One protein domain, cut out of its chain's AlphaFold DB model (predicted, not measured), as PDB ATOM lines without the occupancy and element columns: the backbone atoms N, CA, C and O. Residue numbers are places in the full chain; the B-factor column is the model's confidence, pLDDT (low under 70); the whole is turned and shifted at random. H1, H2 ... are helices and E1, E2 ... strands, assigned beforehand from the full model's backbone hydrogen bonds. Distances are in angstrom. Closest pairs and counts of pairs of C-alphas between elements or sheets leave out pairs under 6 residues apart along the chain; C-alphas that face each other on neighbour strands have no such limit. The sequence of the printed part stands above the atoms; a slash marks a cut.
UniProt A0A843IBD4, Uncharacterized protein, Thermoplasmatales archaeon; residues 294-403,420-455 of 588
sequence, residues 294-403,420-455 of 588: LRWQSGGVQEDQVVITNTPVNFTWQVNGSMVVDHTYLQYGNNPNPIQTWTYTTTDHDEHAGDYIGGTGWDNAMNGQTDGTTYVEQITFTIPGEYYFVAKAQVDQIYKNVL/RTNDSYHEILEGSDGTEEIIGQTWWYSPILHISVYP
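What this domain is: This is residues 294 to 403 and 420 to 455 of the 588 residues of an uncharacterized protein of Thermoplasmatales archaeon (UniProt A0A843IBD4). A four-stranded sheet, E2 E9 E6 E4, is curled like part of a barrel, and a smaller sheet, E1 E3 E5, fills its hollow side, making a flattened barrel-like body whose two sheets are not joined into a closed ring. A hairpin, E7 and E8, lies away from both sheets with its tip, residues 430 to 435, sticking out, and a 41-residue stretch with no named element, residues 334 to 374, links E4 to E5. The printed part has 146 residues, with one named helix and nine named strands in the order E1 E2 E3 E4 E5 E6 H1 E7 E8 E9; the larger sheet is mixed, the other two antiparallel. The class is mostly strand, though under half of the residues are in named elements. The whole is only just compact, close to loose, with a radius of gyration of the C-alphas of 17.4 A and spans of 55 by 37 by 26 A.

Where its parts are: In the larger sheet E6, residues 385 to 395, is 32.5 A long, E4, 325 to 333, is 23.9 A, and E9, 449 to 454, is 16.7 A; E2 is residues 305 to 308. C-alpha 385 is at (188.714, 209.213, 263.115). E3, residues 312 to 320, is 26.4 A long and E5, 375 to 380, is 16.9 A; E1, 294 to 296, begins with C-alpha 294 at (197.584, 212.448, 239.843). H1 is residues 397 to 400, E7 426 to 430 and E8 435 to 439. E9 ends with C-alpha 454 at (188.514, 202.592, 263.891).

How they stand to each other: E6 and E4 are antiparallel at 166 degrees, with N 390 and O 331 2.9 A apart. E9 is antiparallel to E6, with N 387 and O 451 at 2.9 A, and parallel to the edge strand E2, with N 454 and O 307 at 2.8 A. E3 pairs antiparallel with E5, N 315 and O 377 at 2.8 A, and, staggered, with E1, N 295 and O 318 at 3.0 A. Between the sheets, the closest C-alphas of E3 and E6 are those of Trp 317 and Ala 391, 7.1 A apart. E4 and E5 are near each other. In the hairpin E7 and E8, N 436 and O 429 are 2.8 A apart. H1 is too short for an O i to N i+4 pair; its one O i to N i+3 pair is not within hydrogen-bond range.

The domain as a whole: The two farthest C-alphas, of Leu 403 and Pro 455, are 56.9 A apart. Residues 404 to 419 are not printed, and the gap across the cut is 17.9 A. The link E4 to E5 is long; its residues 344 to 345 pair antiparallel with 331 to 332 of E4. The mean pLDDT of the printed part is 95.7, and no printed residue is under 70.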
ATOM      1  N   LEU A 294     197.204 213.495 238.906       98.25
ATOM      2  CA  LEU A 294     197.584 212.448 239.843       98.25
ATOM      3  C   LEU A 294     196.442 211.465 240.018       98.25
ATOM      4  O   LEU A 294     195.278 211.850 240.153       98.25
ATOM      5  N   ARG A 295     196.784 210.179 240.062       94.69
ATOM      6  CA  ARG A 295     195.793 209.112 240.169       94.69
ATOM      7  C   ARG A 295     196.198 208.077 241.207       94.69
ATOM      8  O   ARG A 295     197.295 207.517 241.146       94.69
ATOM      9  N   TRP A 296     195.268 207.792 242.116       96.50
ATOM     10  CA  TRP A 296     195.363 206.676 243.049       96.50
ATOM     11  C   TRP A 296     195.387 205.343 242.302       96.50
ATOM     12  O   TRP A 296     194.640 205.130 241.343       96.50
ATOM     13  N   GLN A 297     196.259 204.447 242.748       94.62
ATOM     14  CA  GLN A 297     196.476 203.145 242.131       94.62
ATOM     15  C   GLN A 297     195.800 202.039 242.939       94.62
ATOM     16  O   GLN A 297     195.723 202.092 244.166       94.62
ATOM     17  N   SER A 298     195.373 200.975 242.258       88.12
ATOM     18  CA  SER A 298     194.671 199.838 242.875       88.12
ATOM     19  C   SER A 298     195.514 199.038 243.880       88.12
ATOM     20  O   SER A 298     194.975 198.202 244.596       88.12
ATOM     21  N   GLY A 299     196.835 199.254 243.917       85.25
ATOM     22  CA  GLY A 299     197.743 198.649 244.899       85.25
ATOM     23  C   GLY A 299     197.735 199.323 246.278       85.25
ATOM     24  O   GLY A 299     198.370 198.805 247.197       85.25
ATOM     25  N   GLY A 300     197.040 200.457 246.421       92.81
ATOM     26  CA  GLY A 300     196.907 201.203 247.669       92.81
ATOM     27  C   GLY A 300     195.510 201.123 248.287       92.81
ATOM     28  O   GLY A 300     194.626 200.401 247.819       92.81
ATOM     29  N   VAL A 301     195.322 201.893 249.354       94.38
ATOM     30  CA  VAL A 301     194.032 202.102 250.013       94.38
ATOM     31  C   VAL A 301     193.003 202.706 249.054       94.38
ATOM     32  O   VAL A 301     193.346 203.481 248.162       94.38
ATOM     33  N   GLN A 302     191.748 202.300 249.217       95.62
ATOM     34  CA  GLN A 302     190.639 202.718 248.363       95.62
ATOM     35  C   GLN A 302     189.750 203.753 249.059       95.62
ATOM     36  O   GLN A 302     189.782 203.889 250.283       95.62
ATOM     37  N   GLU A 303     188.958 204.469 248.262       96.19
ATOM     38  CA  GLU A 303     187.974 205.433 248.763       96.19
ATOM     39  C   GLU A 303     186.994 204.762 249.732       96.19
ATOM     40  O   GLU A 303     186.545 203.636 249.493       96.19
ATOM     41  N   ASP A 304     186.688 205.455 250.828       96.00
ATOM     42  CA  ASP A 304     185.813 205.017 251.921       96.00
ATOM     43  C   ASP A 304     186.254 203.711 252.604       96.00
ATOM     44  O   ASP A 304     185.465 203.025 253.266       96.00
ATOM     45  N   GLN A 305     187.529 203.339 252.471       95.50
ATOM     46  CA  GLN A 305     188.040 202.140 253.117       95.50
ATOM     47  C   GLN A 305     188.089 202.311 254.642       95.50
ATOM     48  O   GLN A 305     188.598 203.294 255.181       95.50
ATOM     49  N   VAL A 306     187.612 201.285 255.347       95.00
ATOM     50  CA  VAL A 306     187.745 201.165 256.800       95.00
ATOM     51  C   VAL A 306     189.121 200.602 257.152       95.00
ATOM     52  O   VAL A 306     189.521 199.543 256.663       95.00
ATOM     53  N   VAL A 307     189.834 201.304 258.028       94.50
ATOM     54  CA  VAL A 307     191.173 200.955 258.515       94.50
ATOM     55  C   VAL A 307     191.129 200.755 260.026       94.50
ATOM     56  O   VAL A 307     190.463 201.500 260.736       94.50
ATOM     57  N   ILE A 308     191.868 199.770 260.536       93.19
ATOM     58  CA  ILE A 308     192.019 199.550 261.978       93.19
ATOM     59  C   ILE A 308     193.293 200.240 262.476       93.19
ATOM     60  O   ILE A 308     194.337 200.177 261.821       93.19
ATOM     61  N   THR A 309     193.231 200.892 263.637       93.56
ATOM     62  CA  THR A 309     194.402 201.518 264.268       93.56
ATOM     63  C   THR A 309     195.569 200.539 264.391       93.56
ATOM     64  O   THR A 309     195.374 199.340 264.562       93.56
ATOM     65  N   ASN A 310     196.795 201.055 264.339       93.44
ATOM     66  CA  ASN A 310     198.048 200.296 264.388       93.44
ATOM     67  C   ASN A 310     198.257 199.317 263.215       93.44
ATOM     68  O   ASN A 310     199.252 198.595 263.202       93.44
ATOM     69  N   THR A 311     197.380 199.332 262.206       93.62
ATOM     70  CA  THR A 311     197.583 198.615 260.942       93.62
ATOM     71  C   THR A 311     198.287 199.536 259.943       93.62
ATOM     72  O   THR A 311     197.791 200.637 259.688       93.62
ATOM     73  N   PRO A 312     199.426 199.125 259.359       96.06
ATOM     74  CA  PRO A 312     200.052 199.875 258.280       96.06
ATOM     75  C   PRO A 312     199.177 199.870 257.023       96.06
ATOM     76  O   PRO A 312     198.711 198.817 256.585       96.06
ATOM     77  N   VAL A 313     198.992 201.042 256.423       96.31
ATOM     78  CA  VAL A 313     198.201 201.243 255.207       96.31
ATOM     79  C   VAL A 313     199.082 201.850 254.131       96.31
ATOM     80  O   VAL A 313     199.744 202.857 254.373       96.31
ATOM     81  N   ASN A 314     199.074 201.245 252.944       97.81
ATOM     82  CA  ASN A 314     199.791 201.770 251.791       97.81
ATOM     83  C   ASN A 314     198.899 202.734 251.008       97.81
ATOM     84  O   ASN A 314     197.788 202.387 250.614       97.81
ATOM     85  N   PHE A 315     199.425 203.912 250.727       98.06
ATOM     86  CA  PHE A 315     198.891 204.879 249.786       98.06
ATOM     87  C   PHE A 315     199.750 204.806 248.536       98.06
ATOM     88  O   PHE A 315     200.976 204.837 248.631       98.06
ATOM     89  N   THR A 316     199.123 204.668 247.374       98.00
ATOM     90  CA  THR A 316     199.845 204.439 246.122       98.00
ATOM     91  C   THR A 316     199.289 205.335 245.035       98.00
ATOM     92  O   THR A 316     198.086 205.299 244.773       98.00
ATOM     93  N   TRP A 317     200.144 206.131 244.397       98.25
ATOM     94  CA  TRP A 317     199.735 207.059 243.344       98.25
ATOM     95  C   TRP A 317     200.766 207.140 242.218       98.25
ATOM     96  O   TRP A 317     201.929 206.776 242.380       98.25
ATOM     97  N   GLN A 318     200.312 207.621 241.066       97.50
ATOM     98  CA  GLN A 318     201.161 208.000 239.937       97.50
ATOM     99  C   GLN A 318     200.910 209.461 239.575       97.50
ATOM    100  O   GLN A 318     199.800 209.965 239.783       97.50
ATOM    101  N   VAL A 319     201.930 210.098 239.005       98.56
ATOM    102  CA  VAL A 319     201.854 211.416 238.367       98.56
ATOM    103  C   VAL A 319     201.999 211.212 236.858       98.56
ATOM    104  O   VAL A 319     202.947 210.568 236.411       98.56
ATOM    105  N   ASN A 320     201.043 211.717 236.083       97.62
ATOM    106  CA  ASN A 320     200.933 211.517 234.635       97.62
ATOM    107  C   ASN A 320     200.672 212.852 233.921       97.62
ATOM    108  O   ASN A 320     200.498 213.876 234.584       97.62
ATOM    109  N   GLY A 321     200.636 212.852 232.583       97.19
ATOM    110  CA  GLY A 321     200.440 214.061 231.776       97.19
ATOM    111  C   GLY A 321     201.609 215.058 231.817       97.19
ATOM    112  O   GLY A 321     201.419 216.247 231.553       97.19
ATOM    113  N   SER A 322     202.812 214.597 232.170       97.94
ATOM    114  CA  SER A 322     204.027 215.411 232.294       97.94
ATOM    115  C   SER A 322     205.279 214.664 231.829       97.94
ATOM    116  O   SER A 322     205.269 213.443 231.641       97.94
ATOM    117  N   MET A 323     206.375 215.401 231.647       98.19
ATOM    118  CA  MET A 323     207.682 214.845 231.295       98.19
ATOM    119  C   MET A 323     208.511 214.512 232.535       98.19
ATOM    120  O   MET A 323     209.169 213.470 232.565       98.19
ATOM    121  N   VAL A 324     208.433 215.335 233.577       98.50
ATOM    122  CA  VAL A 324     209.192 215.139 234.815       98.50
ATOM    123  C   VAL A 324     208.376 215.515 236.052       98.50
ATOM    124  O   VAL A 324     207.537 216.418 236.002       98.50
ATOM    125  N   VAL A 325     208.606 214.814 237.163       98.81
ATOM    126  CA  VAL A 325     208.084 215.162 238.491       98.81
ATOM    127  C   VAL A 325     209.190 215.819 239.300       98.81
ATOM    128  O   VAL A 325     210.154 215.163 239.680       98.81
ATOM    129  N   ASP A 326     209.040 217.109 239.581       98.81
ATOM    130  CA  ASP A 326     210.005 217.843 240.396       98.81
ATOM    131  C   ASP A 326     209.820 217.550 241.887       98.81
ATOM    132  O   ASP A 326     210.797 217.416 242.609       98.81
ATOM    133  N   HIS A 327     208.571 217.453 242.344       98.75
ATOM    134  CA  HIS A 327     208.231 217.175 243.741       98.75
ATOM    135  C   HIS A 327     206.923 216.394 243.811       98.75
ATOM    136  O   HIS A 327     205.970 216.756 243.115       98.75
ATOM    137  N   THR A 328     206.802 215.395 244.689       98.88
ATOM    138  CA  THR A 328     205.499 214.803 245.030       98.88
ATOM    139  C   THR A 328     205.438 214.217 246.439       98.88
ATOM    140  O   THR A 328     206.394 213.630 246.931       98.88
ATOM    141  N   TYR A 329     204.293 214.379 247.109       98.75
ATOM    142  CA  TYR A 329     204.032 213.853 248.454       98.75
ATOM    143  C   TYR A 329     202.534 213.864 248.776       98.75
ATOM    144  O   TYR A 329     201.719 214.420 248.036       98.75
ATOM    145  N   LEU A 330     202.157 213.278 249.914       98.69
ATOM    146  CA  LEU A 330     200.793 213.322 250.432       98.69
ATOM    147  C   LEU A 330     200.596 214.486 251.398       98.69
ATOM    148  O   LEU A 330     201.422 214.721 252.281       98.69
ATOM    149  N   GLN A 331     199.447 215.149 251.296       98.56
ATOM    150  CA  GLN A 331     198.901 216.041 252.319       98.56
ATOM    151  C   GLN A 331     197.653 215.399 252.916       98.56
ATOM    152  O   GLN A 331     196.791 214.924 252.175       98.56
ATOM    153  N   TYR A 332     197.538 215.373 254.246       98.44
ATOM    154  CA  TYR A 332     196.385 214.743 254.888       98.44
ATOM    155  C   TYR A 332     196.056 215.272 256.284       98.44
ATOM    156  O   TYR A 332     196.848 215.958 256.936       98.44
ATOM    157  N   GLY A 333     194.854 214.956 256.755       97.88
ATOM    158  CA  GLY A 333     194.377 215.299 258.092       97.88
ATOM    159  C   GLY A 333     192.882 215.040 258.243       97.88
ATOM    160  O   GLY A 333     192.276 214.368 257.418       97.88
ATOM    161  N   ASN A 334     192.275 215.601 259.288       97.31
ATOM    162  CA  ASN A 334     190.840 215.436 259.555       97.31
ATOM    163  C   ASN A 334     189.956 216.489 258.854       97.31
ATOM    164  O   ASN A 334     188.748 216.526 259.079       97.31
ATOM    165  N   ASN A 335     190.539 217.388 258.052       97.81
ATOM    166  CA  ASN A 335     189.777 218.361 257.273       97.81
ATOM    167  C   ASN A 335     189.363 217.734 255.929       97.81
ATOM    168  O   ASN A 335     190.253 217.286 255.210       97.81
ATOM    169  N   PRO A 336     188.069 217.770 255.549       97.56
ATOM    170  CA  PRO A 336     187.593 217.275 254.257       97.56
ATOM    171  C   PRO A 336     188.243 217.908 253.019       97.56
ATOM    172  O   PRO A 336     188.131 217.354 251.934       97.56
ATOM    173  N   ASN A 337     188.907 219.062 253.155       97.50
ATOM    174  CA  ASN A 337     189.661 219.716 252.087       97.50
ATOM    175  C   ASN A 337     191.171 219.773 252.414       97.50
ATOM    176  O   ASN A 337     191.684 220.835 252.800       97.50
ATOM    177  N   PRO A 338     191.904 218.655 252.240       97.50
ATOM    178  CA  PRO A 338     193.337 218.584 252.524       97.50
ATOM    179  C   PRO A 338     194.198 219.410 251.554       97.50
ATOM    180  O   PRO A 338     195.339 219.714 251.887       97.50
ATOM    181  N   ILE A 339     193.654 219.835 250.404       97.19
ATOM    182  CA  ILE A 339     194.336 220.723 249.444       97.19
ATOM    183  C   ILE A 339     194.585 222.101 250.073       97.19
ATOM    184  O   ILE A 339     195.663 222.677 249.938       97.19
ATOM    185  N   GLN A 340     193.588 222.639 250.783       96.38
ATOM    186  CA  GLN A 340     193.672 223.964 251.408       96.38
ATOM    187  C   GLN A 340     194.123 223.912 252.867       96.38
ATOM    188  O   GLN A 340     194.701 224.873 253.375       96.38
ATOM    189  N   THR A 341     193.800 222.841 253.592       97.69
ATOM    190  CA  THR A 341     194.089 222.731 255.025       97.69
ATOM    191  C   THR A 341     194.387 221.287 255.398       97.69
ATOM    192  O   THR A 341     193.493 220.451 255.442       97.69
ATOM    193  N   TRP A 342     195.639 221.011 255.746       98.12
ATOM    194  CA  TRP A 342     196.115 219.692 256.158       98.12
ATOM    195  C   TRP A 342     196.754 219.747 257.549       98.12
ATOM    196  O   TRP A 342     197.024 220.817 258.096       98.12
ATOM    197  N   THR A 343     196.974 218.578 258.146       98.12
ATOM    198  CA  THR A 343     197.654 218.436 259.445       98.12
ATOM    199  C   THR A 343     199.038 217.822 259.283       98.12
ATOM    200  O   THR A 343     199.965 218.191 260.002       98.12
ATOM    201  N   TYR A 344     199.185 216.915 258.322       98.06
ATOM    202  CA  TYR A 344     200.377 216.110 258.122       98.06
ATOM    203  C   TYR A 344     200.784 216.096 256.651       98.06
ATOM    204  O   TYR A 344     199.952 216.277 255.758       98.06
ATOM    205  N   THR A 345     202.070 215.849 256.421       98.44
ATOM    206  CA  THR A 345     202.639 215.560 255.105       98.44
ATOM    207  C   THR A 345     203.540 214.333 255.192       98.44
ATOM    208  O   THR A 345     204.055 214.024 256.270       98.44
ATOM    209  N   THR A 346     203.721 213.628 254.078       98.38
ATOM    210  CA  THR A 346     204.747 212.577 253.958       98.38
ATOM    211  C   THR A 346     206.088 213.167 253.523       98.38
ATOM    212  O   THR A 346     206.241 214.389 253.446       98.38
ATOM    213  N   THR A 347     207.071 212.295 253.288       97.06
ATOM    214  CA  THR A 347     208.344 212.660 252.661       97.06
ATOM    215  C   THR A 347     208.087 213.217 251.264       97.06
ATOM    216  O   THR A 347     207.198 212.729 250.565       97.06
ATOM    217  N   ASP A 348     208.845 214.247 250.897       98.44
ATOM    218  CA  ASP A 348     208.871 214.796 249.544       98.44
ATOM    219  C   ASP A 348     209.774 213.935 248.659       98.44
ATOM    220  O   ASP A 348     210.925 213.688 249.024       98.44
ATOM    221  N   HIS A 349     209.226 213.451 247.546       98.50
ATOM    222  CA  HIS A 349     209.950 212.722 246.507       98.50
ATOM    223  C   HIS A 349     210.373 213.733 245.440       98.50
ATOM    224  O   HIS A 349     209.535 214.200 244.664       98.50
ATOM    225  N   ASP A 350     211.651 214.114 245.459       98.56
ATOM    226  CA  ASP A 350     212.254 215.159 244.622       98.56
ATOM    227  C   ASP A 350     213.462 214.655 243.808       98.56
ATOM    228  O   ASP A 350     214.298 215.437 243.348       98.56
ATOM    229  N   GLU A 351     213.566 213.337 243.597       98.12
ATOM    230  CA  GLU A 351     214.728 212.693 242.971       98.12
ATOM    231  C   GLU A 351     214.999 213.164 241.537       98.12
ATOM    232  O   GLU A 351     216.126 213.030 241.058       98.12
ATOM    233  N   HIS A 352     213.974 213.706 240.877       98.25
ATOM    234  CA  HIS A 352     214.003 214.180 239.495       98.25
ATOM    235  C   HIS A 352     213.857 215.704 239.372       98.25
ATOM    236  O   HIS A 352     213.678 216.223 238.269       98.25
ATOM    237  N   ALA A 353     213.960 216.449 240.478       98.25
ATOM    238  CA  ALA A 353     213.908 217.906 240.453       98.25
ATOM    239  C   ALA A 353     214.994 218.492 239.534       98.25
ATOM    240  O   ALA A 353     216.197 218.365 239.784       98.25
ATOM    241  N   GLY A 354     214.564 219.186 238.478       97.06
ATOM    242  CA  GLY A 354     215.459 219.770 237.476       97.06
ATOM    243  C   GLY A 354     216.004 218.800 236.418       97.06
ATOM    244  O   GLY A 354     216.773 219.245 235.560       97.06
ATOM    245  N   ASP A 355     215.604 217.526 236.436       98.38
ATOM    246  CA  ASP A 355     215.810 216.615 235.308       98.38
ATOM    247  C   ASP A 355     214.873 216.984 234.143       98.38
ATOM    248  O   ASP A 355     213.899 217.715 234.303       98.38
ATOM    249  N   TYR A 356     215.157 216.467 232.944       97.94
ATOM    250  CA  TYR A 356     214.265 216.619 231.784       97.94
ATOM    251  C   TYR A 356     213.215 215.500 231.711       97.94
ATOM    252  O   TYR A 356     212.144 215.686 231.154       97.94
ATOM    253  N   ILE A 357     213.491 214.325 232.270       97.50
ATOM    254  CA  ILE A 357     212.544 213.206 232.298       97.50
ATOM    255  C   ILE A 357     212.688 212.446 233.614       97.50
ATOM    256  O   ILE A 357     213.809 212.275 234.090       97.50
ATOM    257  N   GLY A 358     211.581 211.945 234.158       97.88
ATOM    258  CA  GLY A 358     211.603 211.025 235.298       97.88
ATOM    259  C   GLY A 358     210.506 211.272 236.329       97.88
ATOM    260  O   GLY A 358     209.923 212.351 236.405       97.88
ATOM    261  N   GLY A 359     210.214 210.250 237.127       98.00
ATOM    262  CA  GLY A 359     209.198 210.274 238.177       98.00
ATOM    263  C   GLY A 359     207.762 210.121 237.667       98.00
ATOM    264  O   GLY A 359     206.818 210.156 238.451       98.00
ATOM    265  N   THR A 360     207.556 209.928 236.366       98.31
ATOM    266  CA  THR A 360     206.213 209.891 235.771       98.31
ATOM    267  C   THR A 360     205.727 208.456 235.581       98.31
ATOM    268  O   THR A 360     206.525 207.539 235.378       98.31
ATOM    269  N   GLY A 361     204.410 208.237 235.540       96.31
ATOM    270  CA  GLY A 361     203.847 206.936 235.144       96.31
ATOM    271  C   GLY A 361     204.145 206.553 233.683       96.31
ATOM    272  O   GLY A 361     203.908 205.411 233.288       96.31
ATOM    273  N   TRP A 362     204.735 207.473 232.914       95.44
ATOM    274  CA  TRP A 362     205.226 207.288 231.548       95.44
ATOM    275  C   TRP A 362     206.728 206.999 231.452       95.44
ATOM    276  O   TRP A 362     207.261 206.872 230.347       95.44
ATOM    277  N   ASP A 363     207.437 206.884 232.573       95.44
ATOM    278  CA  ASP A 363     208.849 206.514 232.537       95.44
ATOM    279  C   ASP A 363     209.024 205.148 231.857       95.44
ATOM    280  O   ASP A 363     208.290 204.196 232.128       95.44
ATOM    281  N   ASN A 364     210.013 205.051 230.964       93.62
ATOM    282  CA  ASN A 364     210.287 203.860 230.147       93.62
ATOM    283  C   ASN A 364     209.115 203.415 229.248       93.62
ATOM    284  O   ASN A 364     209.080 202.255 228.826       93.62
ATOM    285  N   ALA A 365     208.155 204.303 228.956       94.88
ATOM    286  CA  ALA A 365     207.063 204.001 228.043       94.88
ATOM    287  C   ALA A 365     207.603 203.598 226.664       94.88
ATOM    288  O   ALA A 365     208.392 204.316 226.057       94.88
ATOM    289  N   MET A 366     207.180 202.435 226.176       95.56
ATOM    290  CA  MET A 366     207.716 201.855 224.950       95.56
ATOM    291  C   MET A 366     206.681 200.957 224.280       95.56
ATOM    292  O   MET A 366     206.000 200.171 224.943       95.56
ATOM    293  N   ASN A 367     206.571 201.026 222.951       94.25
ATOM    294  CA  ASN A 367     205.731 200.124 222.155       94.25
ATOM    295  C   ASN A 367     204.264 200.021 222.641       94.25
ATOM    296  O   ASN A 367     203.651 198.944 222.625       94.25
ATOM    297  N   GLY A 368     203.669 201.144 223.038       93.31
ATOM    298  CA  GLY A 368     202.288 201.229 223.514       93.31
ATOM    299  C   GLY A 368     202.066 200.716 224.935       93.31
ATOM    300  O   GLY A 368     200.931 200.400 225.281       93.31
ATOM    301  N   GLN A 369     203.125 200.568 225.730       92.62
ATOM    302  CA  GLN A 369     203.049 200.153 227.127       92.62
ATOM    303  C   GLN A 369     203.707 201.197 228.023       92.62
ATOM    304  O   GLN A 369     204.718 201.788 227.654       92.62
ATOM    305  N   THR A 370     203.127 201.389 229.202       91.62
ATOM    306  CA  THR A 370     203.636 202.254 230.268       91.62
ATOM    307  C   THR A 370     203.836 201.400 231.518       91.62
ATOM    308  O   THR A 370     202.916 200.684 231.914       91.62
ATOM    309  N   ASP A 371     205.010 201.475 232.137       86.44
ATOM    310  CA  ASP A 371     205.324 200.835 233.426       86.44
ATOM    311  C   ASP A 371     206.203 201.785 234.250       86.44
ATOM    312  O   ASP A 371     207.310 201.457 234.678       86.44
ATOM    313  N   GLY A 372     205.746 203.037 234.337       93.69
ATOM    314  CA  GLY A 372     206.516 204.108 234.941       93.69
ATOM    315  C   GLY A 372     206.447 204.133 236.463       93.69
ATOM    316  O   GLY A 372     206.011 203.201 237.147       93.69
ATOM    317  N   THR A 373     206.887 205.255 237.008       97.25
ATOM    318  CA  THR A 373     207.067 205.440 238.442       97.25
ATOM    319  C   THR A 373     205.732 205.424 239.181       97.25
ATOM    320  O   THR A 373     204.779 206.112 238.823       97.25
ATOM    321  N   THR A 374     205.682 204.626 240.248       97.25
ATOM    322  CA  THR A 374     204.553 204.544 241.176       97.25
ATOM    323  C   THR A 374     205.053 204.820 242.586       97.25
ATOM    324  O   THR A 374     205.870 204.068 243.119       97.25
ATOM    325  N   TYR A 375     204.541 205.881 243.197       98.12
ATOM    326  CA  TYR A 375     204.914 206.303 244.540       98.12
ATOM    327  C   TYR A 375     204.114 205.527 245.582       98.12
ATOM    328  O   TYR A 375     202.925 205.255 245.387       98.12
ATOM    329  N   VAL A 376     204.765 205.157 246.687       97.62
ATOM    330  CA  VAL A 376     204.149 204.404 247.785       97.62
ATOM    331  C   VAL A 376     204.534 205.026 249.119       97.62
ATOM    332  O   VAL A 376     205.713 205.126 249.440       97.62
ATOM    333  N   GLU A 377     203.533 205.350 249.930       97.75
ATOM    334  CA  GLU A 377     203.709 205.785 251.316       97.75
ATOM    335  C   GLU A 377     202.966 204.846 252.252       97.75
ATOM    336  O   GLU A 377     201.809 204.502 252.011       97.75
ATOM    337  N   GLN A 378     203.620 204.433 253.334       97.44
ATOM    338  CA  GLN A 378     203.003 203.580 254.343       97.44
ATOM    339  C   GLN A 378     202.748 204.378 255.617       97.44
ATOM    340  O   GLN A 378     203.681 204.829 256.280       97.44
ATOM    341  N   ILE A 379     201.476 204.517 255.989       97.69
ATOM    342  CA  ILE A 379     201.046 205.292 257.157       97.69
ATOM    343  C   ILE A 379     200.374 204.354 258.160       97.69
ATOM    344  O   ILE A 379     199.602 203.474 257.789       97.69
ATOM    345  N   THR A 380     200.678 204.531 259.446       97.12
ATOM    346  CA  THR A 380     200.032 203.806 260.550       97.12
ATOM    347  C   THR A 380     199.303 204.796 261.447       97.12
ATOM    348  O   THR A 380     199.921 205.704 262.006       97.12
ATOM    349  N   PHE A 381     197.995 204.614 261.607       95.81
ATOM    350  CA  PHE A 381     197.149 205.495 262.411       95.81
ATOM    351  C   PHE A 381     197.025 204.971 263.836       95.81
ATOM    352  O   PHE A 381     196.679 203.813 264.043       95.81
ATOM    353  N   THR A 382     197.272 205.820 264.829       94.38
ATOM    354  CA  THR A 382     197.134 205.464 266.255       94.38
ATOM    355  C   THR A 382     195.887 206.062 266.901       94.38
ATOM    356  O   THR A 382     195.552 205.713 268.030       94.38
ATOM    357  N   ILE A 383     195.205 206.969 266.200       93.12
ATOM    358  CA  ILE A 383     194.026 207.684 266.680       93.12
ATOM    359  C   ILE A 383     192.873 207.373 265.717       93.12
ATOM    360  O   ILE A 383     193.039 207.575 264.513       93.12
ATOM    361  N   PRO A 384     191.726 206.879 266.214       93.81
ATOM    362  CA  PRO A 384     190.524 206.724 265.402       93.81
ATOM    363  C   PRO A 384     189.989 208.064 264.883       93.81
ATOM    364  O   PRO A 384     190.095 209.090 265.561       93.81
ATOM    365  N   GLY A 385     189.358 208.047 263.713       95.19
ATOM    366  CA  GLY A 385     188.714 209.213 263.115       95.19
ATOM    367  C   GLY A 385     188.654 209.154 261.593       95.19
ATOM    368  O   GLY A 385     189.157 208.223 260.969       95.19
ATOM    369  N   GLU A 386     188.063 210.189 261.004       97.88
ATOM    370  CA  GLU A 386     187.991 210.360 259.552       97.88
ATOM    371  C   GLU A 386     189.233 211.096 259.055       97.88
ATOM    372  O   GLU A 386     189.607 212.140 259.608       97.88
ATOM    373  N   TYR A 387     189.866 210.566 258.015       98.38
ATOM    374  CA  TYR A 387     191.059 211.149 257.417       98.38
ATOM    375  C   TYR A 387     190.864 211.349 255.918       98.38
ATOM    376  O   TYR A 387     190.369 210.471 255.213       98.38
ATOM    377  N   TYR A 388     191.308 212.507 255.439       98.62
ATOM    378  CA  TYR A 388     191.241 212.909 254.042       98.62
ATOM    379  C   TYR A 388     192.648 213.156 253.518       98.62
ATOM    380  O   TYR A 388     193.453 213.812 254.189       98.62
ATOM    381  N   PHE A 389     192.931 212.648 252.324       98.56
ATOM    382  CA  PHE A 389     194.244 212.655 251.691       98.56
ATOM    383  C   PHE A 389     194.164 213.273 250.308       98.56
ATOM    384  O   PHE A 389     193.180 213.115 249.588       98.56
ATOM    385  N   VAL A 390     195.253 213.912 249.912       98.56
ATOM    386  CA  VAL A 390     195.514 214.257 248.524       98.56
ATOM    387  C   VAL A 390     196.982 213.985 248.230       98.56
ATOM    388  O   VAL A 390     197.854 214.354 249.021       98.56
ATOM    389  N   ALA A 391     197.262 213.309 247.119       98.69
ATOM    390  CA  ALA A 391     198.597 213.322 246.546       98.69
ATOM    391  C   ALA A 391     198.776 214.646 245.806       98.69
ATOM    392  O   ALA A 391     197.863 215.109 245.118       98.69
ATOM    393  N   LYS A 392     199.944 215.256 245.950       98.44
ATOM    394  CA  LYS A 392     200.285 216.549 245.364       98.44
ATOM    395  C   LYS A 392     201.572 216.411 244.561       98.44
ATOM    396  O   LYS A 392     202.483 215.726 245.024       98.44
ATOM    397  N   ALA A 393     201.666 217.052 243.395       98.81
ATOM    398  CA  ALA A 393     202.905 217.096 242.617       98.81
ATOM    399  C   ALA A 393     203.165 218.442 241.938       98.81
ATOM    400  O   ALA A 393     202.234 219.133 241.529       98.81
ATOM    401  N   GLN A 394     204.441 218.782 241.802       98.62
ATOM    402  CA  GLN A 394     204.948 219.826 240.920       98.62
ATOM    403  C   GLN A 394     205.689 219.142 239.767       98.62
ATOM    404  O   GLN A 394     206.415 218.174 239.992       98.62
ATOM    405  N   VAL A 395     205.465 219.603 238.538       98.69
ATOM    406  CA  VAL A 395     205.936 218.923 237.322       98.69
ATOM    407  C   VAL A 395     206.506 219.908 236.312       98.69
ATOM    408  O   VAL A 395     206.089 221.066 236.278       98.69
ATOM    409  N   ASP A 396     207.398 219.431 235.450       98.62
ATOM    410  CA  ASP A 396     207.904 220.144 234.274       98.62
ATOM    411  C   ASP A 396     208.556 221.519 234.553       98.62
ATOM    412  O   ASP A 396     208.671 222.355 233.653       98.62
ATOM    413  N   GLN A 397     209.033 221.789 235.775       98.44
ATOM    414  CA  GLN A 397     209.520 223.126 236.151       98.44
ATOM    415  C   GLN A 397     210.803 223.538 235.432       98.44
ATOM    416  O   GLN A 397     211.079 224.738 235.313       98.44
ATOM    417  N   ILE A 398     211.586 222.577 234.938       98.19
ATOM    418  CA  ILE A 398     212.764 222.852 234.111       98.19
ATOM    419  C   ILE A 398     212.385 223.536 232.789       98.19
ATOM    420  O   ILE A 398     213.156 224.350 232.275       98.19
ATOM    421  N   TYR A 399     211.181 223.269 232.274       98.50
ATOM    422  CA  TYR A 399     210.736 223.690 230.946       98.50
ATOM    423  C   TYR A 399     210.223 225.125 230.875       98.50
ATOM    424  O   TYR A 399     209.980 225.633 229.787       98.50
ATOM    425  N   LYS A 400     210.156 225.839 232.003       97.19
ATOM    426  CA  LYS A 400     209.985 227.302 231.977       97.19
ATOM    427  C   LYS A 400     211.193 228.029 231.374       97.19
ATOM    428  O   LYS A 400     211.102 229.212 231.057       97.19
ATOM    429  N   ASN A 401     212.346 227.359 231.297       96.62
ATOM    430  CA  ASN A 401     213.564 227.931 230.741       96.62
ATOM    431  C   ASN A 401     213.550 227.797 229.218       96.62
ATOM    432  O   ASN A 401     213.637 226.692 228.688       96.62
ATOM    433  N   VAL A 402     213.524 228.932 228.528       96.94
ATOM    434  CA  VAL A 402     213.598 228.962 227.067       96.94
ATOM    435  C   VAL A 402     215.037 228.930 226.562       96.94
ATOM    436  O   VAL A 402     215.961 229.473 227.178       96.94
ATOM    437  N   LEU A 403     215.233 228.310 225.403       98.00
ATOM    438  CA  LEU A 403     216.469 228.391 224.638       98.00
ATOM    439  C   LEU A 403     216.696 229.846 224.200       98.00
ATOM    440  O   LEU A 403     215.760 230.514 223.793       98.00
ATOM    441  N   ARG A 420     201.477 224.891 233.356       97.50
ATOM    442  CA  ARG A 420     202.066 224.031 234.402       97.50
ATOM    443  C   ARG A 420     203.243 224.637 235.181       97.50
ATOM    444  O   ARG A 420     203.719 224.029 236.139       97.50
ATOM    445  N   THR A 421     203.735 225.821 234.799       97.69
ATOM    446  CA  THR A 421     204.932 226.443 235.413       97.69
ATOM    447  C   THR A 421     204.743 227.875 235.926       97.69
ATOM    448  O   THR A 421     205.674 228.438 236.508       97.69
ATOM    449  N   ASN A 422     203.559 228.474 235.764       97.25
ATOM    450  CA  ASN A 422     203.299 229.853 236.178       97.25
ATOM    451  C   ASN A 422     201.919 230.007 236.838       97.25
ATOM    452  O   ASN A 422     200.919 230.140 236.146       97.25
ATOM    453  N   ASP A 423     201.875 230.109 238.171       97.06
ATOM    454  CA  ASP A 423     200.632 230.304 238.952       97.06
ATOM    455  C   ASP A 423     199.864 231.597 238.617       97.06
ATOM    456  O   ASP A 423     198.720 231.773 239.025       97.06
ATOM    457  N   SER A 424     200.510 232.562 237.957       96.69
ATOM    458  CA  SER A 424     199.874 233.819 237.536       96.69
ATOM    459  C   SER A 424     199.432 233.796 236.075       96.69
ATOM    460  O   SER A 424     198.910 234.805 235.597       96.69
ATOM    461  N   TYR A 425     199.678 232.700 235.349       96.62
ATOM    462  CA  TYR A 425     199.208 232.567 233.979       96.62
ATOM    463  C   TYR A 425     197.692 232.459 233.959       96.62
ATOM    464  O   TYR A 425     197.091 231.745 234.762       96.62
ATOM    465  N   HIS A 426     197.087 233.192 233.040       95.25
ATOM    466  CA  HIS A 426     195.658 233.180 232.848       95.25
ATOM    467  C   HIS A 426     195.368 233.557 231.402       95.25
ATOM    468  O   HIS A 426     195.780 234.626 230.947       95.25
ATOM    469  N   GLU A 427     194.682 232.670 230.701       92.88
ATOM    470  CA  GLU A 427     194.252 232.857 229.323       92.88
ATOM    471  C   GLU A 427     192.740 232.680 229.273       92.88
ATOM    472  O   GLU A 427     192.222 231.706 229.815       92.88
ATOM    473  N   ILE A 428     192.052 233.629 228.642       90.62
ATOM    474  CA  ILE A 428     190.621 233.543 228.361       90.62
ATOM    475  C   ILE A 428     190.444 233.722 226.864       90.62
ATOM    476  O   ILE A 428     190.929 234.709 226.303       90.62
ATOM    477  N   LEU A 429     189.705 232.806 226.253       87.38
ATOM    478  CA  LEU A 429     189.356 232.846 224.846       87.38
ATOM    479  C   LEU A 429     187.841 232.667 224.702       87.38
ATOM    480  O   LEU A 429     187.249 231.760 225.272       87.38
ATOM    481  N   GLU A 430     187.189 233.566 223.970       85.44
ATOM    482  CA  GLU A 430     185.755 233.457 223.685       85.44
ATOM    483  C   GLU A 430     185.577 232.572 222.448       85.44
ATOM    484  O   GLU A 430     185.601 233.060 221.317       85.44
ATOM    485  N   GLY A 431     185.472 231.267 222.692       78.00
ATOM    486  CA  GLY A 431     185.371 230.230 221.679       78.00
ATOM    487  C   GLY A 431     183.960 230.052 221.128       78.00
ATOM    488  O   GLY A 431     182.994 230.728 221.500       78.00
ATOM    489  N   SER A 432     183.833 229.106 220.199       74.44
ATOM    490  CA  SER A 432     182.579 228.888 219.468       74.44
ATOM    491  C   SER A 432     181.485 228.189 220.293       74.44
ATOM    492  O   SER A 432     180.298 228.330 219.981       74.44
ATOM    493  N   ASP A 433     181.857 227.484 221.362       73.50
ATOM    494  CA  ASP A 433     180.964 226.771 222.279       73.50
ATOM    495  C   ASP A 433     180.994 227.287 223.728       73.50
ATOM    496  O   ASP A 433     180.215 226.815 224.564       73.50
ATOM    497  N   GLY A 434     181.769 228.336 224.010       80.62
ATOM    498  CA  GLY A 434     181.783 228.999 225.308       80.62
ATOM    499  C   GLY A 434     183.039 229.825 225.554       80.62
ATOM    500  O   GLY A 434     183.880 230.003 224.680       80.62
ATOM    501  N   THR A 435     183.144 230.357 226.770       85.44
ATOM    502  CA  THR A 435     184.392 230.946 227.258       85.44
ATOM    503  C   THR A 435     185.337 229.812 227.643       85.44
ATOM    504  O   THR A 435     185.063 229.094 228.604       85.44
ATOM    505  N   GLU A 436     186.456 229.692 226.945       84.31
ATOM    506  CA  GLU A 436     187.557 228.808 227.303       84.31
ATOM    507  C   GLU A 436     188.523 229.525 228.250       84.31
ATOM    508  O   GLU A 436     188.848 230.699 228.061       84.31
ATOM    509  N   GLU A 437     188.979 228.829 229.292       89.75
ATOM    510  CA  GLU A 437     189.845 229.399 230.330       89.75
ATOM    511  C   GLU A 437     190.997 228.441 230.650       89.75
ATOM    512  O   GLU A 437     190.792 227.258 230.939       89.75
ATOM    513  N   ILE A 438     192.226 228.958 230.627       93.19
ATOM    514  CA  ILE A 438     193.414 228.261 231.129       93.19
ATOM    515  C   ILE A 438     193.908 228.996 232.365       93.19
ATOM    516  O   ILE A 438     194.304 230.161 232.289       93.19
ATOM    517  N   ILE A 439     193.938 228.294 233.493       94.50
ATOM    518  CA  ILE A 439     194.464 228.812 234.755       94.50
ATOM    519  C   ILE A 439     195.805 228.145 235.026       94.50
ATOM    520  O   ILE A 439     195.910 226.921 235.089       94.50
ATOM    521  N   GLY A 440     196.836 228.964 235.198       96.75
ATOM    522  CA  GLY A 440     198.159 228.495 235.555       96.75
ATOM    523  C   GLY A 440     198.221 227.933 236.973       96.75
ATOM    524  O   GLY A 440     197.727 228.541 237.922       96.75
ATOM    525  N   GLN A 441     198.869 226.781 237.118       96.12
ATOM    526  CA  GLN A 441     199.106 226.125 238.395       96.12
ATOM    527  C   GLN A 441     200.418 225.334 238.382       96.12
ATOM    528  O   GLN A 441     200.677 224.481 237.536       96.12
ATOM    529  N   THR A 442     201.253 225.595 239.379       97.25
ATOM    530  CA  THR A 442     202.522 224.895 239.599       97.25
ATOM    531  C   THR A 442     202.349 223.599 240.383       97.25
ATOM    532  O   THR A 442     203.231 222.744 240.356       97.25
ATOM    533  N   TRP A 443     201.216 223.438 241.072       98.19
ATOM    534  CA  TRP A 443     200.907 222.271 241.889       98.19
ATOM    535  C   TRP A 443     199.612 221.602 241.442       98.19
ATOM    536  O   TRP A 443     198.559 222.232 241.387       98.19
ATOM    537  N   TRP A 444     199.705 220.298 241.215       98.31
ATOM    538  CA  TRP A 444     198.643 219.413 240.761       98.31
ATOM    539  C   TRP A 444     198.242 218.471 241.890       98.31
ATOM    540  O   TRP A 444     199.068 218.121 242.738       98.31
ATOM    541  N   TYR A 445     196.978 218.058 241.910       98.31
ATOM    542  CA  TYR A 445     196.393 217.310 243.021       98.31
ATOM    543  C   TYR A 445     195.615 216.096 242.517       98.31
ATOM    544  O   TYR A 445     194.978 216.148 241.465       98.31
ATOM    545  N   SER A 446     195.650 215.001 243.271       98.19
ATOM    546  CA  SER A 446     194.759 213.862 243.042       98.19
ATOM    547  C   SER A 446     193.317 214.206 243.442       98.19
ATOM    548  O   SER A 446     193.089 215.173 244.175       98.19
ATOM    549  N   PRO A 447     192.328 213.369 243.080       97.00
ATOM    550  CA  PRO A 447     191.064 213.339 243.804       97.00
ATOM    551  C   PRO A 447     191.310 213.173 245.309       97.00
ATOM    552  O   PRO A 447     192.259 212.490 245.715       97.00
ATOM    553  N   ILE A 448     190.465 213.803 246.124       98.31
ATOM    554  CA  ILE A 448     190.514 213.628 247.577       98.31
ATOM    555  C   ILE A 448     190.138 212.181 247.880       98.31
ATOM    556  O   ILE A 448     189.131 211.697 247.375       98.31
ATOM    557  N   LEU A 449     190.970 211.521 248.680       98.12
ATOM    558  CA  LEU A 449     190.737 210.170 249.168       98.12
ATOM    559  C   LEU A 449     190.293 210.226 250.629       98.12
ATOM    560  O   LEU A 449     190.966 210.852 251.450       98.12
ATOM    561  N   HIS A 450     189.200 209.556 250.960       98.12
ATOM    562  CA  HIS A 450     188.641 209.473 252.301       98.12
ATOM    563  C   HIS A 450     188.781 208.065 252.886       98.12
ATOM    564  O   HIS A 450     188.520 207.074 252.209       98.12
ATOM    565  N   ILE A 451     189.171 207.974 254.161       97.94
ATOM    566  CA  ILE A 451     189.161 206.724 254.929       97.94
ATOM    567  C   ILE A 451     188.629 206.962 256.342       97.94
ATOM    568  O   ILE A 451     188.851 208.022 256.939       97.94
ATOM    569  N   SER A 452     188.033 205.919 256.913       97.38
ATOM    570  CA  SER A 452     187.595 205.903 258.309       97.38
ATOM    571  C   SER A 452     188.491 204.972 259.122       97.38
ATOM    572  O   SER A 452     188.608 203.782 258.821       97.38
ATOM    573  N   VAL A 453     189.122 205.498 260.171       96.12
ATOM    574  CA  VAL A 453     189.994 204.729 261.066       96.12
ATOM    575  C   VAL A 453     189.245 204.391 262.351       96.12
ATOM    576  O   VAL A 453     188.819 205.289 263.078       96.12
ATOM    577  N   TYR A 454     189.151 203.105 262.677       91.50
ATOM    578  CA  TYR A 454     188.514 202.592 263.891       91.50
ATOM    579  C   TYR A 454     189.538 201.926 264.811       91.50
ATOM    580  O   TYR A 454     190.556 201.424 264.327       91.50
ATOM    581  N   PRO A 455     189.308 201.916 266.136       88.19
ATOM    582  CA  PRO A 455     190.132 201.116 267.031       88.19
ATOM    583  C   PRO A 455     190.032 199.624 266.674       88.19
ATOM    584  O   PRO A 455     189.071 199.183 266.040       88.19
TER     585      PRO A 455